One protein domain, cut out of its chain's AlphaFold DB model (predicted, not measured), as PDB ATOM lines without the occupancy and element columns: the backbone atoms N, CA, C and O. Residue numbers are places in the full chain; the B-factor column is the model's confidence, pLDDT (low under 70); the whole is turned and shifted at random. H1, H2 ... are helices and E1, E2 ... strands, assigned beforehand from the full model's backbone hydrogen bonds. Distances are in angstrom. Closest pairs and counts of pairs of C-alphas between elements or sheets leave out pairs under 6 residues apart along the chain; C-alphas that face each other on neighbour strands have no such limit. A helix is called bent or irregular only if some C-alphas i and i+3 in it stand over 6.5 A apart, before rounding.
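What this domain is: This is residues 8 to 20 and 55 to 224 of the 237 residues of the protein "serine/threonine-protein kinase haspin-like" of Branchiostoma belcheri (UniProt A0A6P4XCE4). A flat body has two halves side by side: in one, helix H1 packs along a ribbon of two strands, E1 and E2, with H2 at the far end of the body; in the other, helix H4 packs over two more two-stranded ribbons, E3 with E6 and E4 with E5. The two long helices, H1 and H4, come near each other between the halves, around Leu 71 and Ala 175. The printed part has 183 residues, with four named helices and six named strands in the order H1 E1 H2 E2 H3 H4 E3 E4 E5 E6, and each of the three sheets is antiparallel. The class is mixed, helices and strands; the whole is compact, with a radius of gyration of the C-alphas of 18.5 A and spans of 55 by 44 by 24 A.

Where its parts are: Residues 8 to 20 hold no named element. H1, residues 55 to 76, begins at C-alpha 55 (7.042, -37.208, 56.843) and is 32.3 A long; it is neither bent nor irregular, but only just: C-alphas 72 and 75 are 6.1 A apart. E1, residues 88 to 95, is 20.7 A long. H2, residues 100 to 112, is 18.5 A long, and E2, residues 130 to 136, is 19.5 A. H3 is residues 143 to 146. H4, residues 158 to 179, runs 31.0 A from C-alpha 158 (-25.612, -57.503, 31.060). E3 is residues 191 to 195, E4 201 to 203 and E5 212 to 214. E6, residues 219 to 223, ends at C-alpha 223 (-13.569, -44.534, 40.747).

How they stand to each other: E1 and E2 are antiparallel at 164 degrees, with N 92 and O 133 2.9 A apart, within hydrogen-bond range. The closest C-alphas of H1 and E1 are those of Ser 72 and Leu 88, 6.0 A apart, and H1 and E2 are near each other, with 8 pairs of C-alphas within 10 A. H1 and H4 are close but not clearly touching, with C-alphas 71 and 175 closest at 7.1 A; they run opposite ways at a steep tilt of 68 degrees, only just short of about perpendicular. H2 and H4 are apart. E3 and E6 are antiparallel at 154 degrees, with N 192 and O 222 2.9 A apart, within hydrogen-bond range. Residues 141 to 142 pair antiparallel with residues 192 to 193 of E3, and the closest C-alphas of H3 and E3 are those of Leu 143 and Val 191, at 6.1 A. The closest C-alphas of H4 and E6 are those of Val 164 and Val 221, at 6.4 A. E4 and E5 form a hairpin, antiparallel at 155 degrees, with N 201 and O 214 2.8 A apart, within hydrogen-bond range; the closest C-alphas of H4 and E5 are those of Gln 167 and Val 214, at 6.7 A. Every O i to N i+4 pair is within hydrogen-bond range in H2 and H4, and 16 of 18 are in H1; H3 is too short for such a pair, and its 1 O i to N i+3 pair is not within range.

The domain as a whole: The two C-alphas farthest apart are those of Met 124 and Ser 209, at 55.9 A. Residues 21 to 54 are not printed, and C-alphas 20 and 55 are 6.2 A apart across the cut. The links H1 to E1, H2 to E2, H3 to H4 and H4 to E3 are long. The mean pLDDT of the printed part is 79.3, and residues 8 to 20, 55 to 64 and 147 to 156 are under 70.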
ATOM      1  N   PRO A   8     -21.740 -43.214  57.910       30.98
ATOM      2  CA  PRO A   8     -21.604 -44.667  58.022       30.98
ATOM      3  C   PRO A   8     -20.923 -45.371  56.837       30.98
ATOM      4  O   PRO A   8     -20.483 -46.501  57.029       30.98
ATOM      5  N   SER A   9     -20.821 -44.758  55.647       30.30
ATOM      6  CA  SER A   9     -20.136 -45.369  54.490       30.30
ATOM      7  C   SER A   9     -18.639 -45.049  54.404       30.30
ATOM      8  O   SER A   9     -17.900 -45.795  53.776       30.30
ATOM      9  N   ILE A  10     -18.167 -43.974  55.046       30.92
ATOM     10  CA  ILE A  10     -16.813 -43.420  54.823       30.92
ATOM     11  C   ILE A  10     -15.756 -44.046  55.759       30.92
ATOM     12  O   ILE A  10     -14.562 -44.056  55.462       30.92
ATOM     13  N   LEU A  11     -16.186 -44.600  56.897       30.30
ATOM     14  CA  LEU A  11     -15.309 -45.097  57.968       30.30
ATOM     15  C   LEU A  11     -14.302 -46.222  57.606       30.30
ATOM     16  O   LEU A  11     -13.283 -46.286  58.297       30.30
ATOM     17  N   PRO A  12     -14.494 -47.093  56.590       30.84
ATOM     18  CA  PRO A  12     -13.525 -48.155  56.283       30.84
ATOM     19  C   PRO A  12     -12.157 -47.705  55.725       30.84
ATOM     20  O   PRO A  12     -11.225 -48.507  55.724       30.84
ATOM     21  N   HIS A  13     -12.010 -46.460  55.250       34.81
ATOM     22  CA  HIS A  13     -10.988 -46.094  54.248       34.81
ATOM     23  C   HIS A  13      -9.827 -45.184  54.731       34.81
ATOM     24  O   HIS A  13      -9.365 -44.343  53.964       34.81
ATOM     25  N   ILE A  14      -9.334 -45.283  55.982       34.22
ATOM     26  CA  ILE A  14      -8.259 -44.377  56.475       34.22
ATOM     27  C   ILE A  14      -7.141 -45.092  57.273       34.22
ATOM     28  O   ILE A  14      -7.423 -45.953  58.105       34.22
ATOM     29  N   ARG A  15      -5.858 -44.736  57.039       33.78
ATOM     30  CA  ARG A  15      -4.634 -45.336  57.648       33.78
ATOM     31  C   ARG A  15      -3.584 -44.263  58.053       33.78
ATOM     32  O   ARG A  15      -3.558 -43.199  57.446       33.78
ATOM     33  N   PHE A  16      -2.740 -44.509  59.085       38.25
ATOM     34  CA  PHE A  16      -2.174 -43.415  59.934       38.25
ATOM     35  C   PHE A  16      -0.698 -43.481  60.489       38.25
ATOM     36  O   PHE A  16      -0.431 -42.888  61.539       38.25
ATOM     37  N   ASN A  17       0.315 -44.137  59.878       27.67
ATOM     38  CA  ASN A  17       1.670 -44.309  60.500       27.67
ATOM     39  C   ASN A  17       2.901 -44.039  59.556       27.67
ATOM     40  O   ASN A  17       2.940 -44.678  58.519       27.67
ATOM     41  N   LEU A  18       3.950 -43.192  59.810       37.38
ATOM     42  CA  LEU A  18       5.261 -43.642  60.407       37.38
ATOM     43  C   LEU A  18       6.381 -42.644  60.973       37.38
ATOM     44  O   LEU A  18       6.829 -42.945  62.079       37.38
ATOM     45  N   LEU A  19       6.863 -41.539  60.331       43.81
ATOM     46  CA  LEU A  19       8.270 -40.958  60.433       43.81
ATOM     47  C   LEU A  19       8.671 -39.799  61.458       43.81
ATOM     48  O   LEU A  19       8.365 -39.950  62.638       43.81
ATOM     49  N   THR A  20       9.499 -38.765  61.090       39.03
ATOM     50  CA  THR A  20      10.540 -38.073  61.946       39.03
ATOM     51  C   THR A  20      10.758 -36.515  61.800       39.03
ATOM     52  O   THR A  20       9.792 -35.765  61.707       39.03
ATOM     53  N   LEU A  55       6.708 -37.784  58.176       31.19
ATOM     54  CA  LEU A  55       7.042 -37.208  56.843       31.19
ATOM     55  C   LEU A  55       6.520 -37.934  55.607       31.19
ATOM     56  O   LEU A  55       5.976 -37.267  54.734       31.19
ATOM     57  N   ALA A  56       6.758 -39.245  55.468       29.88
ATOM     58  CA  ALA A  56       6.323 -39.953  54.260       29.88
ATOM     59  C   ALA A  56       4.816 -39.774  54.095       29.88
ATOM     60  O   ALA A  56       4.414 -39.295  53.047       29.88
ATOM     61  N   MET A  57       4.044 -39.906  55.189       36.94
ATOM     62  CA  MET A  57       2.638 -39.510  55.181       36.94
ATOM     63  C   MET A  57       2.451 -38.073  54.693       36.94
ATOM     64  O   MET A  57       1.627 -37.879  53.829       36.94
ATOM     65  N   THR A  58       3.194 -37.052  55.130       41.88
ATOM     66  CA  THR A  58       2.983 -35.695  54.574       41.88
ATOM     67  C   THR A  58       3.313 -35.548  53.083       41.88
ATOM     68  O   THR A  58       2.602 -34.814  52.404       41.88
ATOM     69  N   THR A  59       4.314 -36.250  52.543       35.47
ATOM     70  CA  THR A  59       4.605 -36.223  51.098       35.47
ATOM     71  C   THR A  59       3.574 -37.039  50.318       35.47
ATOM     72  O   THR A  59       2.988 -36.530  49.372       35.47
ATOM     73  N   GLU A  60       3.280 -38.262  50.761       45.25
ATOM     74  CA  GLU A  60       2.241 -39.151  50.228       45.25
ATOM     75  C   GLU A  60       0.850 -38.506  50.320       45.25
ATOM     76  O   GLU A  60       0.069 -38.625  49.394       45.25
ATOM     77  N   MET A  61       0.545 -37.743  51.372       52.84
ATOM     78  CA  MET A  61      -0.695 -36.971  51.529       52.84
ATOM     79  C   MET A  61      -0.746 -35.758  50.603       52.84
ATOM     80  O   MET A  61      -1.829 -35.403  50.148       52.84
ATOM     81  N   VAL A  62       0.382 -35.085  50.348       53.50
ATOM     82  CA  VAL A  62       0.442 -33.987  49.369       53.50
ATOM     83  C   VAL A  62       0.262 -34.539  47.957       53.50
ATOM     84  O   VAL A  62      -0.514 -33.960  47.198       53.50
ATOM     85  N   LEU A  63       0.895 -35.673  47.640       58.53
ATOM     86  CA  LEU A  63       0.734 -36.400  46.379       58.53
ATOM     87  C   LEU A  63      -0.698 -36.919  46.214       58.53
ATOM     88  O   LEU A  63      -1.351 -36.545  45.252       58.53
ATOM     89  N   LEU A  64      -1.245 -37.638  47.196       66.69
ATOM     90  CA  LEU A  64      -2.621 -38.141  47.182       66.69
ATOM     91  C   LEU A  64      -3.635 -36.996  47.098       66.69
ATOM     92  O   LEU A  64      -4.547 -37.047  46.283       66.69
ATOM     93  N   ARG A  65      -3.468 -35.905  47.863       71.19
ATOM     94  CA  ARG A  65      -4.305 -34.699  47.712       71.19
ATOM     95  C   ARG A  65      -4.226 -34.140  46.292       71.19
ATOM     96  O   ARG A  65      -5.242 -33.686  45.778       71.19
ATOM     97  N   HIS A  66      -3.033 -34.093  45.707       73.25
ATOM     98  CA  HIS A  66      -2.813 -33.575  44.362       73.25
ATOM     99  C   HIS A  66      -3.462 -34.484  43.307       73.25
ATOM    100  O   HIS A  66      -4.205 -33.989  42.469       73.25
ATOM    101  N   GLU A  67      -3.274 -35.800  43.401       79.06
ATOM    102  CA  GLU A  67      -3.859 -36.811  42.514       79.06
ATOM    103  C   GLU A  67      -5.384 -36.839  42.592       79.06
ATOM    104  O   GLU A  67      -6.045 -36.665  41.568       79.06
ATOM    105  N   VAL A  68      -5.959 -36.953  43.796       80.62
ATOM    106  CA  VAL A  68      -7.419 -36.927  43.983       80.62
ATOM    107  C   VAL A  68      -7.999 -35.609  43.448       80.62
ATOM    108  O   VAL A  68      -9.062 -35.619  42.833       80.62
ATOM    109  N   LYS A  69      -7.314 -34.468  43.643       85.06
ATOM    110  CA  LYS A  69      -7.772 -33.163  43.136       85.06
ATOM    111  C   LYS A  69      -7.727 -33.091  41.610       85.06
ATOM    112  O   LYS A  69      -8.740 -32.745  41.017       85.06
ATOM    113  N   GLU A  70      -6.600 -33.420  40.987       90.06
ATOM    114  CA  GLU A  70      -6.431 -33.380  39.526       90.06
ATOM    115  C   GLU A  70      -7.438 -34.306  38.819       90.06
ATOM    116  O   GLU A  70      -8.078 -33.892  37.855       90.06
ATOM    117  N   LEU A  71      -7.670 -35.514  39.349       91.69
ATOM    118  CA  LEU A  71      -8.687 -36.446  38.838       91.69
ATOM    119  C   LEU A  71     -10.119 -35.932  39.055       91.69
ATOM    120  O   LEU A  71     -10.957 -36.046  38.162       91.69
ATOM    121  N   SER A  72     -10.400 -35.322  40.210       90.38
ATOM    122  CA  SER A  72     -11.689 -34.685  40.520       90.38
ATOM    123  C   SER A  72     -11.981 -33.466  39.629       90.38
ATOM    124  O   SER A  72     -13.144 -33.176  39.346       90.38
ATOM    125  N   GLU A  73     -10.950 -32.740  39.187       92.12
ATOM    126  CA  GLU A  73     -11.069 -31.561  38.316       92.12
ATOM    127  C   GLU A  73     -11.307 -31.922  36.838       92.12
ATOM    128  O   GLU A  73     -11.808 -31.088  36.084       92.12
ATOM    129  N   LEU A  74     -11.096 -33.185  36.432       93.88
ATOM    130  CA  LEU A  74     -11.510 -33.677  35.108       93.88
ATOM    131  C   LEU A  74     -13.029 -33.585  34.879       93.88
ATOM    132  O   LEU A  74     -13.460 -33.600  33.728       93.88
ATOM    133  N   LYS A  75     -13.853 -33.443  35.925       92.00
ATOM    134  CA  LYS A  75     -15.309 -33.247  35.795       92.00
ATOM    135  C   LYS A  75     -15.664 -31.987  34.997       92.00
ATOM    136  O   LYS A  75     -16.628 -32.012  34.235       92.00
ATOM    137  N   ASP A  76     -14.847 -30.941  35.117       89.56
ATOM    138  CA  ASP A  76     -15.057 -29.613  34.523       89.56
ATOM    139  C   ASP A  76     -13.931 -29.232  33.530       89.56
ATOM    140  O   ASP A  76     -13.733 -28.061  33.198       89.56
ATOM    141  N   GLY A  77     -13.164 -30.223  33.057       85.25
ATOM    142  CA  GLY A  77     -12.023 -30.030  32.162       85.25
ATOM    143  C   GLY A  77     -12.407 -29.507  30.771       85.25
ATOM    144  O   GLY A  77     -13.321 -30.006  30.126       85.25
ATOM    145  N   ALA A  78     -11.658 -28.523  30.262       80.69
ATOM    146  CA  ALA A  78     -11.963 -27.831  29.001       80.69
ATOM    147  C   ALA A  78     -11.592 -28.599  27.707       80.69
ATOM    148  O   ALA A  78     -11.749 -28.059  26.613       80.69
ATOM    149  N   GLY A  79     -11.063 -29.824  27.809       87.81
ATOM    150  CA  GLY A  79     -10.632 -30.620  26.651       87.81
ATOM    151  C   GLY A  79     -10.730 -32.118  26.907       87.81
ATOM    152  O   GLY A  79     -11.521 -32.802  26.267       87.81
ATOM    153  N   ASN A  80      -9.974 -32.617  27.885       93.81
ATOM    154  CA  ASN A  80     -10.235 -33.918  28.495       93.81
ATOM    155  C   ASN A  80     -11.234 -33.716  29.643       93.81
ATOM    156  O   ASN A  80     -10.941 -32.944  30.557       93.81
ATOM    157  N   GLN A  81     -12.394 -34.377  29.591       96.06
ATOM    158  CA  GLN A  81     -13.472 -34.221  30.570       96.06
ATOM    159  C   GLN A  81     -14.141 -35.558  30.909       96.06
ATOM    160  O   GLN A  81     -14.583 -36.290  30.020       96.06
ATOM    161  N   THR A  82     -14.260 -35.877  32.199       96.56
ATOM    162  CA  THR A  82     -15.008 -37.042  32.689       96.56
ATOM    163  C   THR A  82     -15.469 -36.855  34.133       96.56
ATOM    164  O   THR A  82     -14.699 -36.442  34.994       96.56
ATOM    165  N   GLY A  83     -16.719 -37.223  34.421       94.94
ATOM    166  CA  GLY A  83     -17.257 -37.291  35.786       94.94
ATOM    167  C   GLY A  83     -17.043 -38.639  36.489       94.94
ATOM    168  O   GLY A  83     -17.691 -38.883  37.497       94.94
ATOM    169  N   GLY A  84     -16.210 -39.535  35.941       95.94
ATOM    170  CA  GLY A  84     -16.067 -40.921  36.419       95.94
ATOM    171  C   GLY A  84     -15.131 -41.140  37.617       95.94
ATOM    172  O   GLY A  84     -14.984 -42.278  38.058       95.94
ATOM    173  N   PHE A  85     -14.494 -40.092  38.140       96.19
ATOM    174  CA  PHE A  85     -13.690 -40.129  39.369       96.19
ATOM    175  C   PHE A  85     -14.448 -39.443  40.501       96.19
ATOM    176  O   PHE A  85     -15.172 -38.476  40.258       96.19
ATOM    177  N   ILE A  86     -14.271 -39.917  41.737       93.19
ATOM    178  CA  ILE A  86     -14.960 -39.312  42.875       93.19
ATOM    179  C   ILE A  86     -14.567 -37.840  43.041       93.19
ATOM    180  O   ILE A  86     -13.390 -37.482  43.107       93.19
ATOM    181  N   HIS A  87     -15.572 -36.976  43.126       89.12
ATOM    182  CA  HIS A  87     -15.341 -35.553  43.305       89.12
ATOM    183  C   HIS A  87     -14.949 -35.243  44.760       89.12
ATOM    184  O   HIS A  87     -15.646 -35.628  45.704       89.12
ATOM    185  N   LEU A  88     -13.838 -34.529  44.944       84.31
ATOM    186  CA  LEU A  88     -13.289 -34.164  46.249       84.31
ATOM    187  C   LEU A  88     -13.684 -32.729  46.608       84.31
ATOM    188  O   LEU A  88     -13.158 -31.768  46.051       84.31
ATOM    189  N   HIS A  89     -14.567 -32.575  47.592       81.69
ATOM    190  CA  HIS A  89     -14.993 -31.263  48.072       81.69
ATOM    191  C   HIS A  89     -13.917 -30.557  48.904       81.69
ATOM    192  O   HIS A  89     -13.788 -29.333  48.831       81.69
ATOM    193  N   ARG A  90     -13.188 -31.291  49.760       78.56
ATOM    194  CA  ARG A  90     -12.233 -30.691  50.706       78.56
ATOM    195  C   ARG A  90     -11.214 -31.696  51.239       78.56
ATOM    196  O   ARG A  90     -11.523 -32.866  51.438       78.56
ATOM    197  N   VAL A  91     -10.022 -31.196  51.566       77.69
ATOM    198  CA  VAL A  91      -9.014 -31.900  52.373       77.69
ATOM    199  C   VAL A  91      -8.688 -31.051  53.592       77.69
ATOM    200  O   VAL A  91      -8.398 -29.865  53.445       77.69
ATOM    201  N   CYS A  92      -8.716 -31.650  54.780       74.44
ATOM    202  CA  CYS A  92      -8.351 -30.999  56.035       74.44
ATOM    203  C   CYS A  92      -7.293 -31.817  56.778       74.44
ATOM    204  O   CYS A  92      -7.431 -33.032  56.901       74.44
ATOM    205  N   LEU A  93      -6.295 -31.139  57.346       75.19
ATOM    206  CA  LEU A  93      -5.494 -31.677  58.445       75.19
ATOM    207  C   LEU A  93      -6.161 -31.236  59.753       75.19
ATOM    208  O   LEU A  93      -6.356 -30.040  59.966       75.19
ATOM    209  N   VAL A  94      -6.536 -32.182  60.610       78.62
ATOM    210  CA  VAL A  94      -7.157 -31.907  61.916       78.62
ATOM    211  C   VAL A  94      -6.337 -32.535  63.038       78.62
ATOM    212  O   VAL A  94      -5.609 -33.502  62.810       78.62
ATOM    213  N   GLN A  95      -6.453 -31.985  64.245       82.00
ATOM    214  CA  GLN A  95      -5.791 -32.486  65.447       82.00
ATOM    215  C   GLN A  95      -6.831 -32.726  66.547       82.00
ATOM    216  O   GLN A  95      -7.717 -31.889  66.729       82.00
ATOM    217  N   GLY A  96      -6.740 -33.848  67.260       81.62
ATOM    218  CA  GLY A  96      -7.654 -34.188  68.354       81.62
ATOM    219  C   GLY A  96      -7.779 -35.695  68.589       81.62
ATOM    220  O   GLY A  96      -7.330 -36.488  67.766       81.62
ATOM    221  N   ALA A  97      -8.418 -36.103  69.687       85.50
ATOM    222  CA  ALA A  97      -8.935 -37.463  69.831       85.50
ATOM    223  C   ALA A  97     -10.124 -37.706  68.875       85.50
ATOM    224  O   ALA A  97     -10.695 -36.764  68.317       85.50
ATOM    225  N   TRP A  98     -10.537 -38.966  68.698       86.12
ATOM    226  CA  TRP A  98     -11.781 -39.259  67.977       86.12
ATOM    227  C   TRP A  98     -12.993 -38.737  68.766       86.12
ATOM    228  O   TRP A  98     -13.162 -39.124  69.920       86.12
ATOM    229  N   PRO A  99     -13.867 -37.901  68.172       87.50
ATOM    230  CA  PRO A  99     -15.064 -37.421  68.853       87.50
ATOM    231  C   PRO A  99     -15.993 -38.565  69.283       87.50
ATOM    232  O   PRO A  99     -16.288 -39.451  68.479       87.50
ATOM    233  N   ASP A 100     -16.556 -38.486  70.493       87.00
ATOM    234  CA  ASP A 100     -17.434 -39.517  71.081       87.00
ATOM    235  C   ASP A 100     -18.562 -39.979  70.148       87.00
ATOM    236  O   ASP A 100     -18.904 -41.160  70.087       87.00
ATOM    237  N   HIS A 101     -19.140 -39.052  69.376       79.56
ATOM    238  CA  HIS A 101     -20.205 -39.374  68.429       79.56
ATOM    239  C   HIS A 101     -19.724 -40.252  67.262       79.56
ATOM    240  O   HIS A 101     -20.497 -41.078  66.783       79.56
ATOM    241  N   LEU A 102     -18.463 -40.123  66.829       78.81
ATOM    242  CA  LEU A 102     -17.860 -41.001  65.821       78.81
ATOM    243  C   LEU A 102     -17.514 -42.368  66.409       78.81
ATOM    244  O   LEU A 102     -17.760 -43.378  65.754       78.81
ATOM    245  N   LEU A 103     -17.034 -42.420  67.656       82.69
ATOM    246  CA  LEU A 103     -16.813 -43.681  68.373       82.69
ATOM    247  C   LEU A 103     -18.127 -44.465  68.534       82.69
ATOM    248  O   LEU A 103     -18.182 -45.644  68.200       82.69
ATOM    249  N   ALA A 104     -19.216 -43.796  68.922       82.31
ATOM    250  CA  ALA A 104     -20.543 -44.408  69.024       82.31
ATOM    251  C   ALA A 104     -21.131 -44.846  67.663       82.31
ATOM    252  O   ALA A 104     -21.960 -45.761  67.606       82.31
ATOM    253  N   MET A 105     -20.734 -44.204  66.558       79.56
ATOM    254  CA  MET A 105     -21.083 -44.647  65.202       79.56
ATOM    255  C   MET A 105     -20.258 -45.864  64.773       79.56
ATOM    256  O   MET A 105     -20.826 -46.796  64.206       79.56
ATOM    257  N   TRP A 106     -18.962 -45.887  65.097       84.81
ATOM    258  CA  TRP A 106     -18.085 -47.036  64.877       84.81
ATOM    259  C   TRP A 106     -18.581 -48.267  65.648       84.81
ATOM    260  O   TRP A 106     -18.749 -49.324  65.048       84.81
ATOM    261  N   ASP A 107     -18.925 -48.117  66.935       83.31
ATOM    262  CA  ASP A 107     -19.459 -49.203  67.774       83.31
ATOM    263  C   ASP A 107     -20.730 -49.812  67.164       83.31
ATOM    264  O   ASP A 107     -20.878 -51.032  67.079       83.31
ATOM    265  N   ARG A 108     -21.641 -48.956  66.686       86.81
ATOM    266  CA  ARG A 108     -22.881 -49.380  66.026       86.81
ATOM    267  C   ARG A 108     -22.607 -50.133  64.728       86.81
ATOM    268  O   ARG A 108     -23.248 -51.150  64.482       86.81
ATOM    269  N   TRP A 109     -21.686 -49.641  63.903       82.38
ATOM    270  CA  TRP A 109     -21.326 -50.287  62.642       82.38
ATOM    271  C   TRP A 109     -20.628 -51.632  62.876       82.38
ATOM    272  O   TRP A 109     -21.011 -52.625  62.263       82.38
ATOM    273  N   HIS A 110     -19.692 -51.701  63.828       83.81
ATOM    274  CA  HIS A 110     -19.030 -52.940  64.240       83.81
ATOM    275  C   HIS A 110     -20.048 -54.005  64.678       83.81
ATOM    276  O   HIS A 110     -19.937 -55.159  64.283       83.81
ATOM    277  N   GLN A 111     -21.072 -53.628  65.450       88.75
ATOM    278  CA  GLN A 111     -22.140 -54.546  65.872       88.75
ATOM    279  C   GLN A 111     -23.074 -54.983  64.727       88.75
ATOM    280  O   GLN A 111     -23.749 -56.004  64.848       88.75
ATOM    281  N   GLN A 112     -23.149 -54.210  63.637       83.62
ATOM    282  CA  GLN A 112     -24.029 -54.470  62.492       83.62
ATOM    283  C   GLN A 112     -23.340 -55.238  61.353       83.62
ATOM    284  O   GLN A 112     -24.009 -56.006  60.659       83.62
ATOM    285  N   LYS A 113     -22.028 -55.055  61.144       79.00
ATOM    286  CA  LYS A 113     -21.254 -55.796  60.136       79.00
ATOM    287  C   LYS A 113     -21.111 -57.260  60.567       79.00
ATOM    288  O   LYS A 113     -20.655 -57.559  61.668       79.00
ATOM    289  N   ALA A 114     -21.458 -58.190  59.677       81.62
ATOM    290  CA  ALA A 114     -21.203 -59.611  59.899       81.62
ATOM    291  C   ALA A 114     -19.687 -59.856  60.021       81.62
ATOM    292  O   ALA A 114     -18.931 -59.495  59.124       81.62
ATOM    293  N   GLY A 115     -19.250 -60.439  61.142       84.56
ATOM    294  CA  GLY A 115     -17.827 -60.598  61.475       84.56
ATOM    295  C   GLY A 115     -17.174 -59.382  62.149       84.56
ATOM    296  O   GLY A 115     -16.036 -59.492  62.593       84.56
ATOM    297  N   GLY A 116     -17.887 -58.261  62.294       82.81
ATOM    298  CA  GLY A 116     -17.385 -57.044  62.930       82.81
ATOM    299  C   GLY A 116     -16.426 -56.220  62.066       82.81
ATOM    300  O   GLY A 116     -16.291 -56.420  60.857       82.81
ATOM    301  N   SER A 117     -15.774 -55.246  62.700       79.75
ATOM    302  CA  SER A 117     -14.651 -54.508  62.109       79.75
ATOM    303  C   SER A 117     -13.376 -55.347  62.146       79.75
ATOM    304  O   SER A 117     -13.029 -55.875  63.198       79.75
ATOM    305  N   GLU A 118     -12.642 -55.383  61.034       83.75
ATOM    306  CA  GLU A 118     -11.260 -55.891  60.979       83.75
ATOM    307  C   GLU A 118     -10.246 -54.868  61.521       83.75
ATOM    308  O   GLU A 118      -9.166 -55.241  61.967       83.75
ATOM    309  N   ASN A 119     -10.598 -53.578  61.500       81.00
ATOM    310  CA  ASN A 119      -9.815 -52.508  62.118       81.00
ATOM    311  C   ASN A 119     -10.104 -52.430  63.624       81.00
ATOM    312  O   ASN A 119     -11.249 -52.639  64.034       81.00
ATOM    313  N   ASP A 120      -9.112 -52.018  64.416       85.62
ATOM    314  CA  ASP A 120      -9.289 -51.657  65.827       85.62
ATOM    315  C   ASP A 120     -10.230 -50.451  66.011       85.62
ATOM    316  O   ASP A 120     -10.390 -49.606  65.121       85.62
ATOM    317  N   LYS A 121     -10.823 -50.332  67.204       85.38
ATOM    318  CA  LYS A 121     -11.591 -49.146  67.598       85.38
ATOM    319  C   LYS A 121     -10.648 -47.943  67.762       85.38
ATOM    320  O   LYS A 121      -9.671 -48.059  68.493       85.38
ATOM    321  N   PRO A 122     -10.932 -46.770  67.167       83.12
ATOM    322  CA  PRO A 122     -10.010 -45.631  67.185       83.12
ATOM    323  C   PRO A 122     -10.057 -44.793  68.485       83.12
ATOM    324  O   PRO A 122      -9.841 -43.582  68.457       83.12
ATOM    325  N   ASP A 123     -10.339 -45.404  69.639       89.31
ATOM    326  CA  ASP A 123     -10.389 -44.723  70.945       89.31
ATOM    327  C   ASP A 123      -9.017 -44.600  71.640       89.31
ATOM    328  O   ASP A 123      -8.884 -43.890  72.636       89.31
ATOM    329  N   MET A 124      -7.962 -45.206  71.080       87.00
ATOM    330  CA  MET A 124      -6.589 -45.062  71.583       87.00
ATOM    331  C   MET A 124      -5.940 -43.700  71.269       87.00
ATOM    332  O   MET A 124      -4.886 -43.370  71.827       87.00
ATOM    333  N   PHE A 125      -6.517 -42.916  70.352       81.75
ATOM    334  CA  PHE A 125      -5.946 -41.651  69.892       81.75
ATOM    335  C   PHE A 125      -6.230 -40.501  70.867       81.75
ATOM    336  O   PHE A 125      -7.364 -40.266  71.271       81.75
ATOM    337  N   ARG A 126      -5.179 -39.753  71.220       84.19
ATOM    338  CA  ARG A 126      -5.228 -38.602  72.140       84.19
ATOM    339  C   ARG A 126      -5.342 -37.285  71.375       84.19
ATOM    340  O   ARG A 126      -5.031 -37.247  70.190       84.19
ATOM    341  N   ASP A 127      -5.617 -36.192  72.084       83.44
ATOM    342  CA  ASP A 127      -5.740 -34.830  71.524       83.44
ATOM    343  C   ASP A 127      -4.521 -34.317  70.740       83.44
ATOM    344  O   ASP A 127      -4.618 -33.353  69.993       83.44
ATOM    345  N   SER A 128      -3.371 -34.975  70.880       74.31
ATOM    346  CA  SER A 128      -2.167 -34.746  70.079       74.31
ATOM    347  C   SER A 128      -2.241 -35.279  68.642       74.31
ATOM    348  O   SER A 128      -1.480 -34.837  67.785       74.31
ATOM    349  N   GLN A 129      -3.081 -36.282  68.375       80.44
ATOM    350  CA  GLN A 129      -3.056 -37.035  67.124       80.44
ATOM    351  C   GLN A 129      -3.500 -36.168  65.943       80.44
ATOM    352  O   GLN A 129      -4.511 -35.473  66.014       80.44
ATOM    353  N   LEU A 130      -2.750 -36.254  64.842       77.56
ATOM    354  CA  LEU A 130      -3.087 -35.623  63.570       77.56
ATOM    355  C   LEU A 130      -3.810 -36.613  62.649       77.56
ATOM    356  O   LEU A 130      -3.413 -37.776  62.541       77.56
ATOM    357  N   PHE A 131      -4.835 -36.124  61.958       72.88
ATOM    358  CA  PHE A 131      -5.664 -36.870  61.016       72.88
ATOM    359  C   PHE A 131      -5.817 -36.095  59.709       72.88
ATOM    360  O   PHE A 131      -5.999 -34.875  59.725       72.88
ATOM    361  N   VAL A 132      -5.820 -36.806  58.582       74.81
ATOM    362  CA  VAL A 132      -6.320 -36.263  57.313       74.81
ATOM    363  C   VAL A 132      -7.783 -36.631  57.172       74.81
ATOM    364  O   VAL A 132      -8.157 -37.788  57.353       74.81
ATOM    365  N   VAL A 133      -8.601 -35.645  56.825       77.69
ATOM    366  CA  VAL A 133     -10.010 -35.827  56.488       77.69
ATOM    367  C   VAL A 133     -10.204 -35.419  55.035       77.69
ATOM    368  O   VAL A 133     -10.022 -34.251  54.682       77.69
ATOM    369  N   LEU A 134     -10.565 -36.396  54.210       78.06
ATOM    370  CA  LEU A 134     -10.982 -36.230  52.821       78.06
ATOM    371  C   LEU A 134     -12.518 -36.173  52.815       78.06
ATOM    372  O   LEU A 134     -13.174 -37.117  53.249       78.06
ATOM    373  N   GLU A 135     -13.099 -35.057  52.383       82.69
ATOM    374  CA  GLU A 135     -14.549 -34.892  52.214       82.69
ATOM    375  C   GLU A 135     -14.862 -34.967  50.717       82.69
ATOM    376  O   GLU A 135     -14.478 -34.072  49.964       82.69
ATOM    377  N   SER A 136     -15.535 -36.034  50.287       83.50
ATOM    378  CA  SER A 136     -15.901 -36.304  48.892       83.50
ATOM    379  C   SER A 136     -17.417 -36.277  48.668       83.50
ATOM    380  O   SER A 136     -18.197 -36.208  49.621       83.50
ATOM    381  N   GLU A 137     -17.834 -36.365  47.404       87.94
ATOM    382  CA  GLU A 137     -19.209 -36.712  47.028       87.94
ATOM    383  C   GLU A 137     -19.574 -38.127  47.549       87.94
ATOM    384  O   GLU A 137     -18.697 -38.942  47.855       87.94
ATOM    385  N   ASP A 138     -20.873 -38.424  47.670       86.12
ATOM    386  CA  ASP A 138     -21.367 -39.783  47.923       86.12
ATOM    387  C   ASP A 138     -21.448 -40.552  46.593       86.12
ATOM    388  O   ASP A 138     -22.369 -40.351  45.791       86.12
ATOM    389  N   GLY A 139     -20.453 -41.410  46.358       86.69
ATOM    390  CA  GLY A 139     -20.353 -42.261  45.169       86.69
ATOM    391  C   GLY A 139     -21.253 -43.501  45.190       86.69
ATOM    392  O   GLY A 139     -21.297 -44.224  44.196       86.69
ATOM    393  N   GLY A 140     -21.986 -43.757  46.280       87.81
ATOM    394  CA  GLY A 140     -22.833 -44.937  46.445       87.81
ATOM    395  C   GLY A 140     -22.108 -46.132  47.074       87.81
ATOM    396  O   GLY A 140     -21.410 -45.994  48.074       87.81
ATOM    397  N   CYS A 141     -22.335 -47.326  46.524       85.75
ATOM    398  CA  CYS A 141     -21.825 -48.598  47.054       85.75
ATOM    399  C   CYS A 141     -20.790 -49.187  46.095       85.75
ATOM    400  O   CYS A 141     -20.999 -49.139  44.886       85.75
ATOM    401  N   ASP A 142     -19.718 -49.780  46.609       87.62
ATOM    402  CA  ASP A 142     -18.738 -50.501  45.795       87.62
ATOM    403  C   ASP A 142     -19.346 -51.734  45.097       87.62
ATOM    404  O   ASP A 142     -20.357 -52.286  45.547       87.62
ATOM    405  N   LEU A 143     -18.748 -52.175  43.983       84.56
ATOM    406  CA  LEU A 143     -19.277 -53.290  43.186       84.56
ATOM    407  C   LEU A 143     -19.240 -54.646  43.909       84.56
ATOM    408  O   LEU A 143     -20.038 -55.519  43.556       84.56
ATOM    409  N   GLU A 144     -18.358 -54.829  44.893       82.50
ATOM    410  CA  GLU A 144     -18.259 -56.054  45.699       82.50
ATOM    411  C   GLU A 144     -19.491 -56.196  46.613       82.50
ATOM    412  O   GLU A 144     -20.201 -57.205  46.566       82.50
ATOM    413  N   HIS A 145     -19.851 -55.145  47.350       75.81
ATOM    414  CA  HIS A 145     -21.024 -55.142  48.228       75.81
ATOM    415  C   HIS A 145     -22.343 -54.899  47.477       75.81
ATOM    416  O   HIS A 145     -23.396 -55.367  47.924       75.81
ATOM    417  N   PHE A 146     -22.322 -54.248  46.306       71.25
ATOM    418  CA  PHE A 146     -23.524 -53.996  45.498       71.25
ATOM    419  C   PHE A 146     -24.244 -55.288  45.081       71.25
ATOM    420  O   PHE A 146     -25.474 -55.302  44.997       71.25
ATOM    421  N   GLN A 147     -23.503 -56.386  44.870       63.69
ATOM    422  CA  GLN A 147     -24.084 -57.705  44.579       63.69
ATOM    423  C   GLN A 147     -24.890 -58.268  45.760       63.69
ATOM    424  O   GLN A 147     -25.898 -58.941  45.554       63.69
ATOM    425  N   HIS A 148     -24.480 -57.974  46.996       59.44
ATOM    426  CA  HIS A 148     -25.092 -58.506  48.216       59.44
ATOM    427  C   HIS A 148     -26.159 -57.582  48.825       59.44
ATOM    428  O   HIS A 148     -27.052 -58.049  49.534       59.44
ATOM    429  N   ALA A 149     -26.135 -56.284  48.509       56.06
ATOM    430  CA  ALA A 149     -27.093 -55.279  48.982       56.06
ATOM    431  C   ALA A 149     -28.503 -55.374  48.340       56.06
ATOM    432  O   ALA A 149     -29.338 -54.479  48.504       56.06
ATOM    433  N   GLN A 150     -28.783 -56.422  47.563       54.62
ATOM    434  CA  GLN A 150     -29.988 -56.569  46.743       54.62
ATOM    435  C   GLN A 150     -30.648 -57.939  46.966       54.62
ATOM    436  O   GLN A 150     -30.449 -58.862  46.185       54.62
ATOM    437  N   LYS A 151     -31.478 -58.075  48.010       49.19
ATOM    438  CA  LYS A 151     -32.217 -59.330  48.268       49.19
ATOM    439  C   LYS A 151     -33.233 -59.705  47.179       49.19
ATOM    440  O   LYS A 151     -33.539 -60.884  47.053       49.19
ATOM    441  N   ASP A 152     -33.708 -58.729  46.403       48.12
ATOM    442  CA  ASP A 152     -34.816 -58.891  45.448       48.12
ATOM    443  C   ASP A 152     -34.462 -58.471  44.004       48.12
ATOM    444  O   ASP A 152     -35.355 -58.264  43.183       48.12
ATOM    445  N   VAL A 153     -33.173 -58.299  43.670       48.50
ATOM    446  CA  VAL A 153     -32.738 -57.962  42.299       48.50
ATOM    447  C   VAL A 153     -31.652 -58.928  41.841       48.50
ATOM    448  O   VAL A 153     -30.490 -58.809  42.226       48.50
ATOM    449  N   GLU A 154     -32.047 -59.872  40.987       47.75
ATOM    450  CA  GLU A 154     -31.138 -60.787  40.299       47.75
ATOM    451  C   GLU A 154     -30.143 -60.017  39.420       47.75
ATOM    452  O   GLU A 154     -30.472 -59.590  38.313       47.75
ATOM    453  N   PHE A 155     -28.901 -59.936  39.900       52.38
ATOM    454  CA  PHE A 155     -27.707 -59.534  39.158       52.38
ATOM    455  C   PHE A 155     -27.686 -58.123  38.543       52.38
ATOM    456  O   PHE A 155     -28.674 -57.440  38.269       52.38
ATOM    457  N   TYR A 156     -26.464 -57.704  38.230       65.50
ATOM    458  CA  TYR A 156     -26.230 -56.759  37.151       65.50
ATOM    459  C   TYR A 156     -26.840 -57.306  35.855       65.50
ATOM    460  O   TYR A 156     -26.376 -58.323  35.335       65.50
ATOM    461  N   SER A 157     -27.816 -56.610  35.263       80.25
ATOM    462  CA  SER A 157     -28.187 -56.934  33.884       80.25
ATOM    463  C   SER A 157     -26.958 -56.752  32.985       80.25
ATOM    464  O   SER A 157     -26.196 -55.799  33.159       80.25
ATOM    465  N   LEU A 158     -26.764 -57.609  31.976       84.69
ATOM    466  CA  LEU A 158     -25.612 -57.503  31.060       84.69
ATOM    467  C   LEU A 158     -25.494 -56.101  30.419       84.69
ATOM    468  O   LEU A 158     -24.402 -55.632  30.103       84.69
ATOM    469  N   ARG A 159     -26.626 -55.396  30.279       88.31
ATOM    470  CA  ARG A 159     -26.700 -54.001  29.821       88.31
ATOM    471  C   ARG A 159     -26.100 -53.015  30.825       88.31
ATOM    472  O   ARG A 159     -25.392 -52.111  30.397       88.31
ATOM    473  N   GLN A 160     -26.374 -53.179  32.118       88.75
ATOM    474  CA  GLN A 160     -25.760 -52.391  33.191       88.75
ATOM    475  C   GLN A 160     -24.280 -52.745  33.372       88.75
ATOM    476  O   GLN A 160     -23.473 -51.844  33.555       88.75
ATOM    477  N   ALA A 161     -23.902 -54.022  33.245       89.31
ATOM    478  CA  ALA A 161     -22.503 -54.438  33.372       89.31
ATOM    479  C   ALA A 161     -21.663 -53.803  32.257       89.31
ATOM    480  O   ALA A 161     -20.641 -53.177  32.516       89.31
ATOM    481  N   LYS A 162     -22.169 -53.855  31.015       92.75
ATOM    482  CA  LYS A 162     -21.594 -53.122  29.883       92.75
ATOM    483  C   LYS A 162     -21.562 -51.606  30.120       92.75
ATOM    484  O   LYS A 162     -20.585 -50.979  29.737       92.75
ATOM    485  N   ALA A 163     -22.602 -51.016  30.710       92.81
ATOM    486  CA  ALA A 163     -22.652 -49.577  30.980       92.81
ATOM    487  C   ALA A 163     -21.597 -49.127  31.998       92.81
ATOM    488  O   ALA A 163     -20.950 -48.105  31.790       92.81
ATOM    489  N   VAL A 164     -21.394 -49.898  33.067       93.25
ATOM    490  CA  VAL A 164     -20.379 -49.618  34.089       93.25
ATOM    491  C   VAL A 164     -18.976 -49.841  33.544       93.25
ATOM    492  O   VAL A 164     -18.154 -48.940  33.650       93.25
ATOM    493  N   LEU A 165     -18.721 -50.960  32.856       95.31
ATOM    494  CA  LEU A 165     -17.437 -51.178  32.179       95.31
ATOM    495  C   LEU A 165     -17.124 -50.048  31.190       95.31
ATOM    496  O   LEU A 165     -16.010 -49.546  31.190       95.31
ATOM    497  N   HIS A 166     -18.103 -49.590  30.404       95.81
ATOM    498  CA  HIS A 166     -17.896 -48.501  29.449       95.81
ATOM    499  C   HIS A 166     -17.605 -47.156  30.137       95.81
ATOM    500  O   HIS A 166     -16.713 -46.445  29.682       95.81
ATOM    501  N   GLN A 167     -18.292 -46.835  31.245       96.75
ATOM    502  CA  GLN A 167     -18.006 -45.648  32.065       96.75
ATOM    503  C   GLN A 167     -16.600 -45.692  32.683       96.75
ATOM    504  O   GLN A 167     -15.884 -44.696  32.619       96.75
ATOM    505  N   ILE A 168     -16.173 -46.844  33.220       97.12
ATOM    506  CA  ILE A 168     -14.802 -47.043  33.720       97.12
ATOM    507  C   ILE A 168     -13.799 -46.830  32.578       97.12
ATOM    508  O   ILE A 168     -12.874 -46.036  32.719       97.12
ATOM    509  N   THR A 169     -13.995 -47.492  31.430       97.50
ATOM    510  CA  THR A 169     -13.077 -47.408  30.283       97.50
ATOM    511  C   THR A 169     -12.906 -45.977  29.784       97.50
ATOM    512  O   THR A 169     -11.772 -45.546  29.595       97.50
ATOM    513  N   ILE A 170     -13.994 -45.220  29.590       96.81
ATOM    514  CA  ILE A 170     -13.882 -43.836  29.107       96.81
ATOM    515  C   ILE A 170     -13.289 -42.905  30.174       96.81
ATOM    516  O   ILE A 170     -12.520 -42.014  29.832       96.81
ATOM    517  N   ALA A 171     -13.574 -43.121  31.465       97.25
ATOM    518  CA  ALA A 171     -12.976 -42.324  32.533       97.25
ATOM    519  C   ALA A 171     -11.456 -42.528  32.622       97.25
ATOM    520  O   ALA A 171     -10.720 -41.546  32.703       97.25
ATOM    521  N   LEU A 172     -10.991 -43.780  32.531       96.94
ATOM    522  CA  LEU A 172      -9.566 -44.096  32.462       96.94
ATOM    523  C   LEU A 172      -8.918 -43.495  31.212       96.94
ATOM    524  O   LEU A 172      -7.948 -42.764  31.356       96.94
ATOM    525  N   ALA A 173      -9.494 -43.687  30.020       95.62
ATOM    526  CA  ALA A 173      -8.945 -43.139  28.774       95.62
ATOM    527  C   ALA A 173      -8.802 -41.602  28.803       95.62
ATOM    528  O   ALA A 173      -7.801 -41.055  28.337       95.62
ATOM    529  N   VAL A 174      -9.770 -40.894  29.396       95.81
ATOM    530  CA  VAL A 174      -9.702 -39.435  29.583       95.81
ATOM    531  C   VAL A 174      -8.584 -39.038  30.555       95.81
ATOM    532  O   VAL A 174      -7.865 -38.075  30.291       95.81
ATOM    533  N   ALA A 175      -8.391 -39.771  31.656       95.38
ATOM    534  CA  ALA A 175      -7.308 -39.499  32.607       95.38
ATOM    535  C   ALA A 175      -5.918 -39.902  32.073       95.38
ATOM    536  O   ALA A 175      -4.937 -39.209  32.332       95.38
ATOM    537  N   GLU A 176      -5.821 -40.972  31.283       94.50
ATOM    538  CA  GLU A 176      -4.617 -41.358  30.538       94.50
ATOM    539  C   GLU A 176      -4.211 -40.242  29.562       94.50
ATOM    540  O   GLU A 176      -3.063 -39.794  29.577       94.50
ATOM    541  N   ALA A 177      -5.160 -39.718  28.780       93.00
ATOM    542  CA  ALA A 177      -4.917 -38.631  27.831       93.00
ATOM    543  C   ALA A 177      -4.616 -37.275  28.498       93.00
ATOM    544  O   ALA A 177      -3.887 -36.462  27.929       93.00
ATOM    545  N   ALA A 178      -5.176 -37.002  29.681       92.69
ATOM    546  CA  ALA A 178      -4.987 -35.734  30.392       92.69
ATOM    547  C   ALA A 178      -3.736 -35.695  31.278       92.69
ATOM    548  O   ALA A 178      -3.086 -34.657  31.393       92.69
ATOM    549  N   LEU A 179      -3.459 -36.807  31.958       92.62
ATOM    550  CA  LEU A 179      -2.586 -36.874  33.128       92.62
ATOM    551  C   LEU A 179      -1.675 -38.110  33.111       92.62
ATOM    552  O   LEU A 179      -1.080 -38.409  34.142       92.62
ATOM    553  N   GLN A 180      -1.596 -38.865  32.004       93.56
ATOM    554  CA  GLN A 180      -0.871 -40.147  31.927       93.56
ATOM    555  C   GLN A 180      -1.194 -41.071  33.116       93.56
ATOM    556  O   GLN A 180      -0.303 -41.683  33.708       93.56
ATOM    557  N   PHE A 181      -2.468 -41.083  33.515       94.69
ATOM    558  CA  PHE A 181      -2.918 -41.718  34.744       94.69
ATOM    559  C   PHE A 181      -2.794 -43.244  34.698       94.69
ATOM    560  O   PHE A 181      -3.216 -43.888  33.742       94.69
ATOM    561  N   GLU A 182      -2.300 -43.824  35.787       92.38
ATOM    562  CA  GLU A 182      -2.362 -45.255  36.065       92.38
ATOM    563  C   GLU A 182      -2.982 -45.455  37.457       92.38
ATOM    564  O   GLU A 182      -2.392 -45.040  38.455       92.38
ATOM    565  N   HIS A 183      -4.139 -46.123  37.554       92.00
ATOM    566  CA  HIS A 183      -4.792 -46.372  38.854       92.00
ATOM    567  C   HIS A 183      -4.001 -47.354  39.736       92.00
ATOM    568  O   HIS A 183      -3.820 -47.119  40.929       92.00
ATOM    569  N   ARG A 184      -3.467 -48.412  39.106       92.50
ATOM    570  CA  ARG A 184      -2.590 -49.464  39.667       92.50
ATOM    571  C   ARG A 184      -3.206 -50.423  40.690       92.50
ATOM    572  O   ARG A 184      -2.646 -51.504  40.846       92.50
ATOM    573  N   ASP A 185      -4.357 -50.108  41.282       92.12
ATOM    574  CA  ASP A 185      -5.095 -51.022  42.171       92.12
ATOM    575  C   ASP A 185      -6.622 -50.940  41.966       92.12
ATOM    576  O   ASP A 185      -7.421 -50.807  42.896       92.12
ATOM    577  N   LEU A 186      -7.056 -50.991  40.701       93.31
ATOM    578  CA  LEU A 186      -8.475 -50.902  40.340       93.31
ATOM    579  C   LEU A 186      -9.180 -52.260  40.488       93.31
ATOM    580  O   LEU A 186      -9.630 -52.863  39.510       93.31
ATOM    581  N   HIS A 187      -9.279 -52.754  41.721       91.50
ATOM    582  CA  HIS A 187     -10.195 -53.843  42.050       91.50
ATOM    583  C   HIS A 187     -11.641 -53.331  42.162       91.50
ATOM    584  O   HIS A 187     -11.906 -52.137  42.297       91.50
ATOM    585  N   TRP A 188     -12.610 -54.246  42.135       89.75
ATOM    586  CA  TRP A 188     -14.043 -53.927  42.173       89.75
ATOM    587  C   TRP A 188     -14.529 -53.205  43.449       89.75
ATOM    588  O   TRP A 188     -15.603 -52.609  43.437       89.75
ATOM    589  N   GLY A 189     -13.722 -53.192  44.514       87.31
ATOM    590  CA  GLY A 189     -13.974 -52.417  45.735       87.31
ATOM    591  C   GLY A 189     -13.691 -50.921  45.551       87.31
ATOM    592  O   GLY A 189     -14.305 -50.090  46.212       87.31
ATOM    593  N   ASN A 190     -12.836 -50.572  44.580       93.62
ATOM    594  CA  ASN A 190     -12.452 -49.198  44.247       93.62
ATOM    595  C   ASN A 190     -13.317 -48.585  43.127       93.62
ATOM    596  O   ASN A 190     -12.992 -47.538  42.564       93.62
ATOM    597  N   VAL A 191     -14.446 -49.229  42.813       94.25
ATOM    598  CA  VAL A 191     -15.458 -48.743  41.873       94.25
ATOM    599  C   VAL A 191     -16.783 -48.621  42.613       94.25
ATOM    600  O   VAL A 191     -17.477 -49.615  42.822       94.25
ATOM    601  N   LEU A 192     -17.151 -47.397  42.988       91.94
ATOM    602  CA  LEU A 192     -18.456 -47.103  43.565       91.94
ATOM    603  C   LEU A 192     -19.503 -46.927  42.463       91.94
ATOM    604  O   LEU A 192     -19.227 -46.366  41.399       91.94
ATOM    605  N   VAL A 193     -20.725 -47.377  42.740       90.44
ATOM    606  CA  VAL A 193     -21.891 -47.168  41.885       90.44
ATOM    607  C   VAL A 193     -23.070 -46.575  42.648       90.44
ATOM    608  O   VAL A 193     -23.526 -47.093  43.676       90.44
ATOM    609  N   ARG A 194     -23.628 -45.503  42.082       88.75
ATOM    610  CA  ARG A 194     -24.802 -44.802  42.606       88.75
ATOM    611  C   ARG A 194     -26.002 -45.014  41.693       88.75
ATOM    612  O   ARG A 194     -25.918 -44.853  40.479       88.75
ATOM    613  N   LYS A 195     -27.149 -45.355  42.282       86.00
ATOM    614  CA  LYS A 195     -28.425 -45.477  41.563       86.00
ATOM    615  C   LYS A 195     -29.121 -44.126  41.428       86.00
ATOM    616  O   LYS A 195     -29.115 -43.337  42.367       86.00
ATOM    617  N   GLY A 196     -29.828 -43.936  40.315       76.88
ATOM    618  CA  GLY A 196     -30.759 -42.814  40.136       76.88
ATOM    619  C   GLY A 196     -30.157 -41.554  39.513       76.88
ATOM    620  O   GLY A 196     -30.757 -40.490  39.637       76.88
ATOM    621  N   GLY A 197     -29.003 -41.671  38.853       74.12
ATOM    622  CA  GLY A 197     -28.420 -40.595  38.055       74.12
ATOM    623  C   GLY A 197     -29.031 -40.436  36.659       74.12
ATOM    624  O   GLY A 197     -30.082 -41.002  36.326       74.12
ATOM    625  N   GLU A 198     -28.350 -39.647  35.830       85.06
ATOM    626  CA  GLU A 198     -28.738 -39.388  34.442       85.06
ATOM    627  C   GLU A 198     -28.738 -40.678  33.609       85.06
ATOM    628  O   GLU A 198     -28.074 -41.653  33.945       85.06
ATOM    629  N   GLN A 199     -29.488 -40.721  32.502       88.62
ATOM    630  CA  GLN A 199     -29.546 -41.915  31.635       88.62
ATOM    631  C   GLN A 199     -28.327 -42.064  30.708       88.62
ATOM    632  O   GLN A 199     -28.130 -43.123  30.098       88.62
ATOM    633  N   SER A 200     -27.507 -41.021  30.616       91.75
ATOM    634  CA  SER A 200     -26.273 -40.966  29.844       91.75
ATOM    635  C   SER A 200     -25.276 -40.026  30.507       91.75
ATOM    636  O   SER A 200     -25.681 -38.959  30.946       91.75
ATOM    637  N   SER A 201     -23.998 -40.388  30.510       92.75
ATOM    638  CA  SER A 201     -22.882 -39.521  30.876       92.75
ATOM    639  C   SER A 201     -22.173 -39.023  29.614       92.75
ATOM    640  O   SER A 201     -22.070 -39.749  28.619       92.75
ATOM    641  N   THR A 202     -21.685 -37.786  29.648       93.94
ATOM    642  CA  THR A 202     -20.955 -37.154  28.541       93.94
ATOM    643  C   THR A 202     -19.489 -37.005  28.925       93.94
ATOM    644  O   THR A 202     -19.178 -36.564  30.030       93.94
ATOM    645  N   HIS A 203     -18.595 -37.379  28.015       94.94
ATOM    646  CA  HIS A 203     -17.148 -37.337  28.206       94.94
ATOM    647  C   HIS A 203     -16.494 -36.656  27.002       94.94
ATOM    648  O   HIS A 203     -16.988 -36.764  25.878       94.94
ATOM    649  N   HIS A 204     -15.371 -35.982  27.221       94.50
ATOM    650  CA  HIS A 204     -14.570 -35.375  26.161       94.50
ATOM    651  C   HIS A 204     -13.154 -35.944  26.214       94.50
ATOM    652  O   HIS A 204     -12.563 -36.028  27.290       94.50
ATOM    653  N   LEU A 205     -12.622 -36.336  25.057       90.62
ATOM    654  CA  LEU A 205     -11.254 -36.815  24.895       90.62
ATOM    655  C   LEU A 205     -10.527 -35.853  23.953       90.62
ATOM    656  O   LEU A 205     -10.999 -35.573  22.850       90.62
ATOM    657  N   ALA A 206      -9.397 -35.303  24.391       79.06
ATOM    658  CA  ALA A 206      -8.663 -34.304  23.627       79.06
ATOM    659  C   ALA A 206      -8.124 -34.914  22.322       79.06
ATOM    660  O   ALA A 206      -7.291 -35.817  22.341       79.06
ATOM    661  N   GLY A 207      -8.609 -34.402  21.189       73.38
ATOM    662  CA  GLY A 207      -8.347 -34.943  19.852       73.38
ATOM    663  C   GLY A 207      -9.624 -35.354  19.115       73.38
ATOM    664  O   GLY A 207      -9.662 -35.252  17.889       73.38
ATOM    665  N   ASP A 208     -10.688 -35.707  19.842       78.00
ATOM    666  CA  ASP A 208     -12.005 -35.956  19.258       78.00
ATOM    667  C   ASP A 208     -12.767 -34.641  19.032       78.00
ATOM    668  O   ASP A 208     -12.826 -33.756  19.885       78.00
ATOM    669  N   SER A 209     -13.398 -34.519  17.864       75.25
ATOM    670  CA  SER A 209     -14.191 -33.345  17.473       75.25
ATOM    671  C   SER A 209     -15.642 -33.375  17.976       75.25
ATOM    672  O   SER A 209     -16.389 -32.420  17.758       75.25
ATOM    673  N   SER A 210     -16.051 -34.447  18.660       86.00
ATOM    674  CA  SER A 210     -17.385 -34.618  19.243       86.00
ATOM    675  C   SER A 210     -17.318 -35.352  20.587       86.00
ATOM    676  O   SER A 210     -16.532 -36.292  20.697       86.00
ATOM    677  N   PRO A 211     -18.158 -35.001  21.578       91.19
ATOM    678  CA  PRO A 211     -18.209 -35.710  22.854       91.19
ATOM    679  C   PRO A 211     -18.626 -37.179  22.713       91.19
ATOM    680  O   PRO A 211     -19.444 -37.541  21.863       91.19
ATOM    681  N   VAL A 212     -18.124 -38.011  23.624       92.94
ATOM    682  CA  VAL A 212     -18.493 -39.420  23.773       92.94
ATOM    683  C   VAL A 212     -19.627 -39.536  24.793       92.94
ATOM    684  O   VAL A 212     -19.435 -39.286  25.982       92.94
ATOM    685  N   CYS A 213     -20.810 -39.949  24.339       94.31
ATOM    686  CA  CYS A 213     -21.970 -40.173  25.207       94.31
ATOM    687  C   CYS A 213     -22.116 -41.661  25.569       94.31
ATOM    688  O   CYS A 213     -22.336 -42.508  24.698       94.31
ATOM    689  N   VAL A 214     -22.062 -41.985  26.862       94.06
ATOM    690  CA  VAL A 214     -22.184 -43.351  27.392       94.06
ATOM    691  C   VAL A 214     -23.525 -43.523  28.098       94.06
ATOM    692  O   VAL A 214     -23.852 -42.783  29.014       94.06
ATOM    693  N   ALA A 215     -24.323 -44.523  27.714       94.69
ATOM    694  CA  ALA A 215     -25.580 -44.823  28.403       94.69
ATOM    695  C   ALA A 215     -25.320 -45.502  29.764       94.69
ATOM    696  O   ALA A 215     -24.910 -46.662  29.787       94.69
ATOM    697  N   THR A 216     -25.628 -44.820  30.872       93.06
ATOM    698  CA  THR A 216     -25.371 -45.260  32.266       93.06
ATOM    699  C   THR A 216     -26.233 -46.446  32.703       93.06
ATOM    700  O   THR A 216     -25.863 -47.216  33.586       93.06
ATOM    701  N   ARG A 217     -27.429 -46.583  32.108       91.75
ATOM    702  CA  ARG A 217     -28.500 -47.490  32.569       91.75
ATOM    703  C   ARG A 217     -28.920 -47.239  34.029       91.75
ATOM    704  O   ARG A 217     -29.305 -48.176  34.729       91.75
ATOM    705  N   GLY A 218     -28.881 -45.972  34.456       89.81
ATOM    706  CA  GLY A 218     -29.298 -45.521  35.789       89.81
ATOM    707  C   GLY A 218     -28.288 -45.811  36.904       89.81
ATOM    708  O   GLY A 218     -28.681 -45.807  38.073       89.81
ATOM    709  N   LEU A 219     -27.034 -46.094  36.537       90.56
ATOM    710  CA  LEU A 219     -25.904 -46.334  37.434       90.56
ATOM    711  C   LEU A 219     -24.758 -45.378  37.083       90.56
ATOM    712  O   LEU A 219     -24.148 -45.532  36.022       90.56
ATOM    713  N   ASP A 220     -24.461 -44.437  37.975       93.00
ATOM    714  CA  ASP A 220     -23.292 -43.559  37.866       93.00
ATOM    715  C   ASP A 220     -22.074 -44.278  38.457       93.00
ATOM    716  O   ASP A 220     -22.167 -44.819  39.563       93.00
ATOM    717  N   VAL A 221     -20.938 -44.265  37.757       94.75
ATOM    718  CA  VAL A 221     -19.661 -44.814  38.245       94.75
ATOM    719  C   VAL A 221     -18.804 -43.725  38.887       94.75
ATOM    720  O   VAL A 221     -18.615 -42.668  38.294       94.75
ATOM    721  N   ASN A 222     -18.220 -44.020  40.051       94.50
ATOM    722  CA  ASN A 222     -17.177 -43.207  40.677       94.50
ATOM    723  C   ASN A 222     -15.983 -44.098  41.054       94.50
ATOM    724  O   ASN A 222     -16.089 -44.956  41.930       94.50
ATOM    725  N   ILE A 223     -14.841 -43.887  40.404       96.50
ATOM    726  CA  ILE A 223     -13.569 -44.534  40.747       96.50
ATOM    727  C   ILE A 223     -12.974 -43.844  41.988       96.50
ATOM    728  O   ILE A 223     -12.977 -42.611  42.070       96.50
ATOM    729  N   ILE A 224     -12.478 -44.640  42.941       92.06
ATOM    730  CA  ILE A 224     -11.899 -44.199  44.223       92.06
ATOM    731  C   ILE A 224     -10.524 -44.835  44.486       92.06
ATOM    732  O   ILE A 224     -10.035 -45.606  43.668       92.06
TER     733      ILE A 224